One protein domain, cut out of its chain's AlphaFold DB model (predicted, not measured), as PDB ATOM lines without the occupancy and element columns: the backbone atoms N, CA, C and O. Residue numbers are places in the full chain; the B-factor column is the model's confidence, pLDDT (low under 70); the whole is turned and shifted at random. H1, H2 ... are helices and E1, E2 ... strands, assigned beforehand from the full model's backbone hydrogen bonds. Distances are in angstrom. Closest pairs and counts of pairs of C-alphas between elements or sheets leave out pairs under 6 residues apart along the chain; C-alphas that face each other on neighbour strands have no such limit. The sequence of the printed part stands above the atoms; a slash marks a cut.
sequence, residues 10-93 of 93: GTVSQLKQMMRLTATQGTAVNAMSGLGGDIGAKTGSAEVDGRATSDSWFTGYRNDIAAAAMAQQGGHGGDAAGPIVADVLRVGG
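What this domain is: This is residues 10 to 93 of the 93 residues of the protein "Penicillin-binding protein" of Streptomyces sp. SID5926 (UniProt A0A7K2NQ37). A three-stranded sheet has H3 along one face, while H1 stands up from the other over edge strand E1; short H2 touches both helices. There are 84 printed residues, with H1 H2 E1 E2 E3 H3 along the chain. The sheet, E1 E2 E3, is an antiparallel meander, each strand beside the one before. The class is mixed; the whole is compact, radius of gyration of the C-alphas 12.7 A, spans 40 by 29 by 18 A.

How they stand to each other: H1, residues 10 to 25, is over E1, residues 39 to 46; their closest C-alphas, Arg 20 and Gly 40, are 4.1 A apart. E2, residues 55 to 62, forms hairpins with E1, N 42 and O 59 at 2.8 A, and with E3, residues 65 to 71, N 58 and O 69 at 3.0 A, within hydrogen-bond range. H3, residues 81 to 92, runs along E3 at 25 degrees on the local plane; their closest C-alphas, Ala 69 and Ala 81, are 5.2 A apart. H2, residues 29 to 32, touches H1 only at the corner. In H1 and H3 every O i to N i+4 pair is within range; H2 is too short for one.

Where its parts are: H1, 22.2 A, begins at C-alpha 10 (596.820, 297.245, 487.842). E1 and E2 each measure 23.7 A. H3, 17.1 A, ends at C-alpha 92 (587.742, 318.911, 475.055).

The domain as a whole: The farthest C-alphas, Gly 10 and Gly 50, are 41.5 A apart. The printed part has no cut and no long link; residue 93 is under 70 in pLDDT.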
ATOM      1  N   GLY A  10     595.387 297.373 488.125       97.81
ATOM      2  CA  GLY A  10     596.820 297.245 487.842       97.81
ATOM      3  C   GLY A  10     597.135 297.205 486.341       97.81
ATOM      4  O   GLY A  10     598.081 297.850 485.896       97.81
ATOM      5  N   THR A  11     596.302 296.524 485.549       97.94
ATOM      6  CA  THR A  11     596.430 296.482 484.085       97.94
ATOM      7  C   THR A  11     596.175 297.854 483.469       97.94
ATOM      8  O   THR A  11     596.934 298.284 482.604       97.94
ATOM      9  N   VAL A  12     595.149 298.573 483.937       96.38
ATOM     10  CA  VAL A  12     594.856 299.937 483.469       96.38
ATOM     11  C   VAL A  12     596.035 300.871 483.738       96.38
ATOM     12  O   VAL A  12     596.459 301.587 482.832       96.38
ATOM     13  N   SER A  13     596.605 300.835 484.945       97.75
ATOM     14  CA  SER A  13     597.754 301.673 485.308       97.75
ATOM     15  C   SER A  13     598.972 301.408 484.421       97.75
ATOM     16  O   SER A  13     599.590 302.349 483.927       97.75
ATOM     17  N   GLN A  14     599.290 300.136 484.162       98.44
ATOM     18  CA  GLN A  14     600.413 299.760 483.296       98.44
ATOM     19  C   GLN A  14     600.183 300.183 481.838       98.44
ATOM     20  O   GLN A  14     601.082 300.740 481.208       98.44
ATOM     21  N   LEU A  15     598.968 299.989 481.310       98.00
ATOM     22  CA  LEU A  15     598.606 300.446 479.965       98.00
ATOM     23  C   LEU A  15     598.736 301.966 479.839       98.00
ATOM     24  O   LEU A  15     599.375 302.448 478.905       98.00
ATOM     25  N   LYS A  16     598.199 302.723 480.804       97.94
ATOM     26  CA  LYS A  16     598.320 304.184 480.822       97.94
ATOM     27  C   LYS A  16     599.778 304.637 480.857       97.94
ATOM     28  O   LYS A  16     600.126 305.557 480.121       97.94
ATOM     29  N   GLN A  17     600.635 303.967 481.631       98.50
ATOM     30  CA  GLN A  17     602.064 304.276 481.681       98.50
ATOM     31  C   GLN A  17     602.743 304.067 480.318       98.50
ATOM     32  O   GLN A  17     603.451 304.953 479.842       98.50
ATOM     33  N   MET A  18     602.483 302.946 479.639       98.62
ATOM     34  CA  MET A  18     603.030 302.690 478.298       98.62
ATOM     35  C   MET A  18     602.495 303.676 477.244       98.62
ATOM     36  O   MET A  18     603.239 304.149 476.380       98.62
ATOM     37  N   MET A  19     601.213 304.037 477.326       98.69
ATOM     38  CA  MET A  19     600.614 305.044 476.447       98.69
ATOM     39  C   MET A  19     601.189 306.442 476.699       98.69
ATOM     40  O   MET A  19     601.409 307.190 475.743       98.69
ATOM     41  N   ARG A  20     601.484 306.794 477.959       98.56
ATOM     42  CA  ARG A  20     602.170 308.044 478.311       98.56
ATOM     43  C   ARG A  20     603.544 308.098 477.660       98.56
ATOM     44  O   ARG A  20     603.858 309.093 477.019       98.56
ATOM     45  N   LEU A  21     604.323 307.017 477.753       98.56
ATOM     46  CA  LEU A  21     605.637 306.931 477.106       98.56
ATOM     47  C   LEU A  21     605.541 307.146 475.593       98.56
ATOM     48  O   LEU A  21     606.337 307.892 475.034       98.56
ATOM     49  N   THR A  22     604.537 306.569 474.933       98.50
ATOM     50  CA  THR A  22     604.332 306.779 473.491       98.50
ATOM     51  C   THR A  22     604.033 308.246 473.161       98.50
ATOM     52  O   THR A  22     604.571 308.766 472.184       98.50
ATOM     53  N   ALA A  23     603.216 308.917 473.982       98.31
ATOM     54  CA  ALA A  23     602.847 310.323 473.812       98.31
ATOM     55  C   ALA A  23     603.992 311.302 474.107       98.31
ATOM     56  O   ALA A  23     604.063 312.346 473.473       98.31
ATOM     57  N   THR A  24     604.878 310.988 475.056       97.94
ATOM     58  CA  THR A  24     605.921 311.932 475.501       97.94
ATOM     59  C   THR A  24     607.318 311.613 474.993       97.94
ATOM     60  O   THR A  24     608.186 312.475 475.046       97.94
ATOM     61  N   GLN A  25     607.570 310.378 474.559       97.75
ATOM     62  CA  GLN A  25     608.904 309.898 474.175       97.75
ATOM     63  C   GLN A  25     608.892 308.977 472.943       97.75
ATOM     64  O   GLN A  25     609.945 308.503 472.526       97.75
ATOM     65  N   GLY A  26     607.722 308.681 472.373       97.44
ATOM     66  CA  GLY A  26     607.578 307.734 471.271       97.44
ATOM     67  C   GLY A  26     607.022 308.350 469.992       97.44
ATOM     68  O   GLY A  26     607.133 309.541 469.716       97.44
ATOM     69  N   THR A  27     606.376 307.503 469.199       97.88
ATOM     70  CA  THR A  27     605.867 307.847 467.862       97.88
ATOM     71  C   THR A  27     604.731 308.869 467.858       97.88
ATOM     72  O   THR A  27     604.391 309.379 466.797       97.88
ATOM     73  N   ALA A  28     604.141 309.190 469.012       97.94
ATOM     74  CA  ALA A  28     603.074 310.182 469.120       97.94
ATOM     75  C   ALA A  28     603.559 311.568 469.586       97.94
ATOM     76  O   ALA A  28     602.732 312.471 469.690       97.94
ATOM     77  N   VAL A  29     604.861 311.758 469.844       98.19
ATOM     78  CA  VAL A  29     605.414 313.005 470.415       98.19
ATOM     79  C   VAL A  29     605.001 314.242 469.636       98.19
ATOM     80  O   VAL A  29     604.520 315.203 470.229       98.19
ATOM     81  N   ASN A  30     605.136 314.212 468.310       97.81
ATOM     82  CA  ASN A  30     604.828 315.378 467.488       97.81
ATOM     83  C   ASN A  30     603.336 315.737 467.552       97.81
ATOM     84  O   ASN A  30     603.000 316.897 467.764       97.81
ATOM     85  N   ALA A  31     602.448 314.744 467.435       97.50
ATOM     86  CA  ALA A  31     601.001 314.959 467.466       97.50
ATOM     87  C   ALA A  31     600.497 315.404 468.849       97.50
ATOM     88  O   ALA A  31     599.620 316.255 468.947       97.50
ATOM     89  N   MET A  32     601.060 314.851 469.927       97.75
ATOM     90  CA  MET A  32     600.631 315.132 471.303       97.75
ATOM     91  C   MET A  32     601.336 316.352 471.920       97.75
ATOM     92  O   MET A  32     601.036 316.726 473.056       97.75
ATOM     93  N   SER A  33     602.272 316.971 471.196       97.19
ATOM     94  CA  SER A  33     603.022 318.135 471.662       97.19
ATOM     95  C   SER A  33     602.089 319.296 472.020       97.19
ATOM     96  O   SER A  33     601.120 319.596 471.320       97.19
ATOM     97  N   GLY A  34     602.378 319.956 473.142       95.62
ATOM     98  CA  GLY A  34     601.587 321.078 473.651       95.62
ATOM     99  C   GLY A  34     600.301 320.692 474.390       95.62
ATOM    100  O   GLY A  34     599.641 321.580 474.927       95.62
ATOM    101  N   LEU A  35     599.944 319.404 474.476       96.38
ATOM    102  CA  LEU A  35     598.864 318.949 475.358       96.38
ATOM    103  C   LEU A  35     599.382 318.770 476.795       96.38
ATOM    104  O   LEU A  35     600.365 318.070 477.037       96.38
ATOM    105  N   GLY A  36     598.706 319.406 477.756       93.88
ATOM    106  CA  GLY A  36     598.953 319.244 479.193       93.88
ATOM    107  C   GLY A  36     598.079 318.159 479.837       93.88
ATOM    108  O   GLY A  36     597.227 317.560 479.186       93.88
ATOM    109  N   GLY A  37     598.263 317.937 481.143       95.19
ATOM    110  CA  GLY A  37     597.440 317.009 481.935       95.19
ATOM    111  C   GLY A  37     597.856 315.535 481.846       95.19
ATOM    112  O   GLY A  37     599.011 315.204 481.535       95.19
ATOM    113  N   ASP A  38     596.917 314.637 482.168       97.19
ATOM    114  CA  ASP A  38     597.103 313.187 482.027       97.19
ATOM    115  C   ASP A  38     596.858 312.780 480.571       97.19
ATOM    116  O   ASP A  38     595.713 312.630 480.153       97.19
ATOM    117  N   ILE A  39     597.930 312.645 479.791       98.38
ATOM    118  CA  ILE A  39     597.870 312.263 478.380       98.38
ATOM    119  C   ILE A  39     598.446 310.875 478.133       98.38
ATOM    120  O   ILE A  39     599.408 310.449 478.770       98.38
ATOM    121  N   GLY A  40     597.931 310.202 477.115       98.62
ATOM    122  CA  GLY A  40     598.535 308.993 476.578       98.62
ATOM    123  C   GLY A  40     598.032 308.725 475.175       98.62
ATOM    124  O   GLY A  40     596.938 309.145 474.809       98.62
ATOM    125  N   ALA A  41     598.841 308.038 474.377       98.56
ATOM    126  CA  ALA A  41     598.510 307.763 472.990       98.56
ATOM    127  C   ALA A  41     599.046 306.415 472.528       98.56
ATOM    128  O   ALA A  41     599.976 305.854 473.110       98.56
ATOM    129  N   LYS A  42     598.481 305.919 471.431       98.62
ATOM    130  CA  LYS A  42     599.074 304.859 470.632       98.62
ATOM    131  C   LYS A  42     598.829 305.123 469.149       98.62
ATOM    132  O   LYS A  42     597.716 305.415 468.727       98.62
ATOM    133  N   THR A  43     599.897 304.978 468.375       98.12
ATOM    134  CA  THR A  43     599.895 305.038 466.909       98.12
ATOM    135  C   THR A  43     599.665 303.656 466.295       98.12
ATOM    136  O   THR A  43     600.024 302.637 466.896       98.12
ATOM    137  N   GLY A  44     599.127 303.613 465.081       97.25
ATOM    138  CA  GLY A  44     599.059 302.421 464.243       97.25
ATOM    139  C   GLY A  44     599.194 302.782 462.767       97.25
ATOM    140  O   GLY A  44     598.752 303.845 462.344       97.25
ATOM    141  N   SER A  45     599.806 301.891 461.999       96.62
ATOM    142  CA  SER A  45     599.886 301.972 460.541       96.62
ATOM    143  C   SER A  45     599.433 300.622 460.006       96.62
ATOM    144  O   SER A  45     599.938 299.595 460.465       96.62
ATOM    145  N   ALA A  46     598.457 300.612 459.105       96.56
ATOM    146  CA  ALA A  46     597.926 299.385 458.524       96.56
ATOM    147  C   ALA A  46     598.260 299.331 457.034       96.56
ATOM    148  O   ALA A  46     597.761 300.138 456.251       96.56
ATOM    149  N   GLU A  47     599.106 298.379 456.652       95.81
ATOM    150  CA  GLU A  47     599.390 298.105 455.245       95.81
ATOM    151  C   GLU A  47     598.168 297.472 454.573       95.81
ATOM    152  O   GLU A  47     597.477 296.638 455.166       95.81
ATOM    153  N   VAL A  48     597.896 297.885 453.336       94.25
ATOM    154  CA  VAL A  48     596.770 297.393 452.536       94.25
ATOM    155  C   VAL A  48     597.309 296.897 451.203       94.25
ATOM    156  O   VAL A  48     597.988 297.642 450.495       94.25
ATOM    157  N   ASP A  49     596.980 295.655 450.849       94.44
ATOM    158  CA  ASP A  49     597.447 295.030 449.610       94.44
ATOM    159  C   ASP A  49     597.153 295.906 448.384       94.44
ATOM    160  O   ASP A  49     596.046 296.415 448.190       94.44
ATOM    161  N   GLY A  50     598.175 296.090 447.546       93.94
ATOM    162  CA  GLY A  50     598.085 296.914 446.340       93.94
ATOM    163  C   GLY A  50     598.129 298.428 446.581       93.94
ATOM    164  O   GLY A  50     597.933 299.181 445.627       93.94
ATOM    165  N   ARG A  51     598.401 298.899 447.808       93.19
ATOM    166  CA  ARG A  51     598.605 300.325 448.114       93.19
ATOM    167  C   ARG A  51     600.044 300.606 448.532       93.19
ATOM    168  O   ARG A  51     600.650 299.835 449.262       93.19
ATOM    169  N   ALA A  52     600.568 301.746 448.084       92.38
ATOM    170  CA  ALA A  52     601.899 302.220 448.470       92.38
ATOM    171  C   ALA A  52     601.909 302.965 449.816       92.38
ATOM    172  O   ALA A  52     602.973 303.208 450.379       92.38
ATOM    173  N   THR A  53     600.737 303.369 450.308       94.88
ATOM    174  CA  THR A  53     600.588 304.165 451.528       94.88
ATOM    175  C   THR A  53     599.637 303.458 452.480       94.88
ATOM    176  O   THR A  53     598.517 303.116 452.091       94.88
ATOM    177  N   SER A  54     600.083 303.260 453.719       94.62
ATOM    178  CA  SER A  54     599.290 302.643 454.778       94.62
ATOM    179  C   SER A  54     598.137 303.526 455.243       94.62
ATOM    180  O   SER A  54     598.148 304.753 455.106       94.62
ATOM    181  N   ASP A  55     597.125 302.885 455.819       97.44
ATOM    182  CA  ASP A  55     596.067 303.567 456.548       97.44
ATOM    183  C   ASP A  55     596.603 303.994 457.928       97.44
ATOM    184  O   ASP A  55     597.150 303.188 458.690       97.44
ATOM    185  N   SER A  56     596.424 305.272 458.253       98.00
ATOM    186  CA  SER A  56     596.886 305.896 459.491       98.00
ATOM    187  C   SER A  56     595.860 305.677 460.595       98.00
ATOM    188  O   SER A  56     594.680 305.968 460.403       98.00
ATOM    189  N   TRP A  57     596.300 305.193 461.756       98.38
ATOM    190  CA  TRP A  57     595.477 305.006 462.949       98.38
ATOM    191  C   TRP A  57     596.085 305.703 464.157       98.38
ATOM    192  O   TRP A  57     597.288 305.615 464.422       98.38
ATOM    193  N   PHE A  58     595.235 306.330 464.960       98.75
ATOM    194  CA  PHE A  58     595.658 306.935 466.212       98.75
ATOM    195  C   PHE A  58     594.548 306.848 467.251       98.75
ATOM    196  O   PHE A  58     593.381 307.094 466.950       98.75
ATOM    197  N   THR A  59     594.915 306.527 468.487       98.69
ATOM    198  CA  THR A  59     594.041 306.665 469.655       98.69
ATOM    199  C   THR A  59     594.789 307.388 470.760       98.69
ATOM    200  O   THR A  59     595.984 307.156 470.967       98.69
ATOM    201  N   GLY A  60     594.103 308.275 471.467       98.31
ATOM    202  CA  GLY A  60     594.690 309.037 472.554       98.31
ATOM    203  C   GLY A  60     593.660 309.506 473.561       98.31
ATOM    204  O   GLY A  60     592.459 309.515 473.300       98.31
ATOM    205  N   TYR A  61     594.155 309.896 474.727       98.25
ATOM    206  CA  TYR A  61     593.359 310.516 475.771       98.25
ATOM    207  C   TYR A  61     594.066 311.737 476.355       98.25
ATOM    208  O   TYR A  61     595.297 311.841 476.312       98.25
ATOM    209  N   ARG A  62     593.257 312.632 476.923       98.06
ATOM    210  CA  ARG A  62     593.653 313.724 477.811       98.06
ATOM    211  C   ARG A  62     592.626 313.798 478.934       98.06
ATOM    212  O   ARG A  62     591.448 314.016 478.670       98.06
ATOM    213  N   ASN A  63     593.086 313.638 480.170       95.94
ATOM    214  CA  ASN A  63     592.253 313.624 481.369       95.94
ATOM    215  C   ASN A  63     591.141 312.562 481.263       95.94
ATOM    216  O   ASN A  63     591.428 311.363 481.258       95.94
ATOM    217  N   ASP A  64     589.888 312.990 481.178       94.31
ATOM    218  CA  ASP A  64     588.686 312.164 481.091       94.31
ATOM    219  C   ASP A  64     588.157 311.987 479.658       94.31
ATOM    220  O   ASP A  64     587.183 311.265 479.447       94.31
ATOM    221  N   ILE A  65     588.821 312.579 478.660       96.56
ATOM    222  CA  ILE A  65     588.417 312.501 477.255       96.56
ATOM    223  C   ILE A  65     589.351 311.582 476.486       96.56
ATOM    224  O   ILE A  65     590.574 311.704 476.555       96.56
ATOM    225  N   ALA A  66     588.760 310.692 475.693       97.44
ATOM    226  CA  ALA A  66     589.460 309.848 474.739       97.44
ATOM    227  C   ALA A  66     588.917 310.077 473.324       97.44
ATOM    228  O   ALA A  66     587.718 310.283 473.134       97.44
ATOM    229  N   ALA A  67     589.798 310.009 472.330       98.12
ATOM    230  CA  ALA A  67     589.461 310.136 470.921       98.12
ATOM    231  C   ALA A  67     590.302 309.166 470.079       98.12
ATOM    232  O   ALA A  67     591.430 308.817 470.434       98.12
ATOM    233  N   ALA A  68     589.743 308.730 468.953       98.31
ATOM    234  CA  ALA A  68     590.423 307.882 467.986       98.31
ATOM    235  C   ALA A  68     590.052 308.300 466.562       98.31
ATOM    236  O   ALA A  68     588.916 308.702 466.312       98.31
ATOM    237  N   ALA A  69     591.005 308.189 465.642       98.31
ATOM    238  CA  ALA A  69     590.813 308.496 464.234       98.31
ATOM    239  C   ALA A  69     591.517 307.467 463.346       98.31
ATOM    240  O   ALA A  69     592.508 306.842 463.741       98.31
ATOM    241  N   MET A  70     590.991 307.333 462.132       97.75
ATOM    242  CA  MET A  70     591.575 306.561 461.047       97.75
ATOM    243  C   MET A  70     591.506 307.379 459.763       97.75
ATOM    244  O   MET A  70     590.479 308.001 459.489       97.75
ATOM    245  N   ALA A  71     592.585 307.372 458.988       97.31
ATOM    246  CA  ALA A  71     592.640 307.985 457.670       97.31
ATOM    247  C   ALA A  71     593.203 306.984 456.659       97.31
ATOM    248  O   ALA A  71     594.326 306.497 456.809       97.31
ATOM    249  N   GLN A  72     592.424 306.682 455.621       97.19
ATOM    250  CA  GLN A  72     592.857 305.788 454.551       97.19
ATOM    251  C   GLN A  72     594.005 306.405 453.760       97.19
ATOM    252  O   GLN A  72     593.946 307.589 453.432       97.19
ATOM    253  N   GLN A  73     595.027 305.605 453.447       95.94
ATOM    254  CA  GLN A  73     596.261 306.075 452.805       95.94
ATOM    255  C   GLN A  73     596.861 307.307 453.514       95.94
ATOM    256  O   GLN A  73     597.465 308.174 452.887       95.94
ATOM    257  N   GLY A  74     596.655 307.407 454.831       93.88
ATOM    258  CA  GLY A  74     597.096 308.532 455.652       93.88
ATOM    259  C   GLY A  74     598.550 308.437 456.110       93.88
ATOM    260  O   GLY A  74     598.995 309.313 456.846       93.88
ATOM    261  N   GLY A  75     599.265 307.375 455.733       94.94
ATOM    262  CA  GLY A  75     600.638 307.119 456.153       94.94
ATOM    263  C   GLY A  75     600.706 306.539 457.562       94.94
ATOM    264  O   GLY A  75     599.824 305.799 458.003       94.94
ATOM    265  N   HIS A  76     601.763 306.881 458.295       94.50
ATOM    266  CA  HIS A  76     601.939 306.395 459.653       94.50
ATOM    267  C   HIS A  76     600.858 306.951 460.577       94.50
ATOM    268  O   HIS A  76     600.295 308.021 460.343       94.50
ATOM    269  N   GLY A  77     600.585 306.264 461.686       85.75
ATOM    270  CA  GLY A  77     599.564 306.704 462.645       85.75
ATOM    271  C   GLY A  77     599.713 308.147 463.140       85.75
ATOM    272  O   GLY A  77     598.723 308.814 463.423       85.75
ATOM    273  N   GLY A  78     600.949 308.647 463.227       91.06
ATOM    274  CA  GLY A  78     601.239 310.028 463.620       91.06
ATOM    275  C   GLY A  78     601.063 311.073 462.513       91.06
ATOM    276  O   GLY A  78     601.061 312.255 462.840       91.06
ATOM    277  N   ASP A  79     600.906 310.660 461.252       93.56
ATOM    278  CA  ASP A  79     600.924 311.552 460.088       93.56
ATOM    279  C   ASP A  79     599.557 312.229 459.899       93.56
ATOM    280  O   ASP A  79     599.432 313.438 460.084       93.56
ATOM    281  N   ALA A  80     598.511 311.453 459.587       96.69
ATOM    282  CA  ALA A  80     597.159 311.979 459.379       96.69
ATOM    283  C   ALA A  80     596.250 311.829 460.612       96.69
ATOM    284  O   ALA A  80     595.604 312.791 461.029       96.69
ATOM    285  N   ALA A  81     596.187 310.641 461.222       98.06
ATOM    286  CA  ALA A  81     595.267 310.381 462.332       98.06
ATOM    287  C   ALA A  81     595.686 311.080 463.641       98.06
ATOM    288  O   ALA A  81     594.827 311.499 464.420       98.06
ATOM    289  N   GLY A  82     596.993 311.239 463.873       98.19
ATOM    290  CA  GLY A  82     597.546 311.915 465.049       98.19
ATOM    291  C   GLY A  82     597.049 313.353 465.229       98.19
ATOM    292  O   GLY A  82     596.451 313.641 466.269       98.19
ATOM    293  N   PRO A  83     597.240 314.249 464.241       98.12
ATOM    294  CA  PRO A  83     596.742 315.623 464.311       98.12
ATOM    295  C   PRO A  83     595.228 315.714 464.536       98.12
ATOM    296  O   PRO A  83     594.786 316.504 465.365       98.12
ATOM    297  N   ILE A  84     594.437 314.847 463.888       97.94
ATOM    298  CA  ILE A  84     592.974 314.812 464.059       97.94
ATOM    299  C   ILE A  84     592.602 314.534 465.522       97.94
ATOM    300  O   ILE A  84     591.776 315.237 466.104       97.94
ATOM    301  N   VAL A  85     593.220 313.522 466.142       98.38
ATOM    302  CA  VAL A  85     592.973 313.207 467.557       98.38
ATOM    303  C   VAL A  85     593.453 314.340 468.462       98.38
ATOM    304  O   VAL A  85     592.741 314.714 469.395       98.38
ATOM    305  N   ALA A  86     594.623 314.917 468.187       97.81
ATOM    306  CA  ALA A  86     595.170 316.010 468.981       97.81
ATOM    307  C   ALA A  86     594.256 317.245 468.990       97.81
ATOM    308  O   ALA A  86     594.098 317.872 470.038       97.81
ATOM    309  N   ASP A  87     593.615 317.566 467.866       97.50
ATOM    310  CA  ASP A  87     592.672 318.681 467.765       97.50
ATOM    311  C   ASP A  87     591.427 318.466 468.629       97.50
ATOM    312  O   ASP A  87     591.044 319.363 469.385       97.50
ATOM    313  N   VAL A  88     590.853 317.259 468.615       97.12
ATOM    314  CA  VAL A  88     589.720 316.907 469.489       97.12
ATOM    315  C   VAL A  88     590.119 317.006 470.961       97.12
ATOM    316  O   VAL A  88     589.429 317.648 471.757       97.12
ATOM    317  N   LEU A  89     591.262 316.422 471.331       97.50
ATOM    318  CA  LEU A  89     591.756 316.462 472.706       97.50
ATOM    319  C   LEU A  89     592.102 317.883 473.154       97.50
ATOM    320  O   LEU A  89     592.021 318.166 474.348       97.50
ATOM    321  N   ARG A  90     592.487 318.784 472.237       95.38
ATOM    322  CA  ARG A  90     592.813 320.180 472.556       95.38
ATOM    323  C   ARG A  90     591.593 320.949 473.044       95.38
ATOM    324  O   ARG A  90     591.710 321.661 474.039       95.38
ATOM    325  N   VAL A  91     590.471 320.771 472.352       91.75
ATOM    326  CA  VAL A  91     589.200 321.459 472.615       91.75
ATOM    327  C   VAL A  91     588.485 320.893 473.839       91.75
ATOM    328  O   VAL A  91     587.851 321.647 474.569       91.75
ATOM    329  N   GLY A  92     588.567 319.578 474.052       78.12
ATOM    330  CA  GLY A  92     587.742 318.911 475.055       78.12
ATOM    331  C   GLY A  92     588.243 318.987 476.499       78.12
ATOM    332  O   GLY A  92     587.413 318.980 477.400       78.12
ATOM    333  N   GLY A  93     589.560 318.949 476.735       60.00
ATOM    334  CA  GLY A  93     590.094 318.612 478.069       60.00
ATOM    335  C   GLY A  93     590.677 319.754 478.875       60.00
ATOM    336  O   GLY A  93     590.455 320.938 478.553       60.00
TER     337      GLY A  93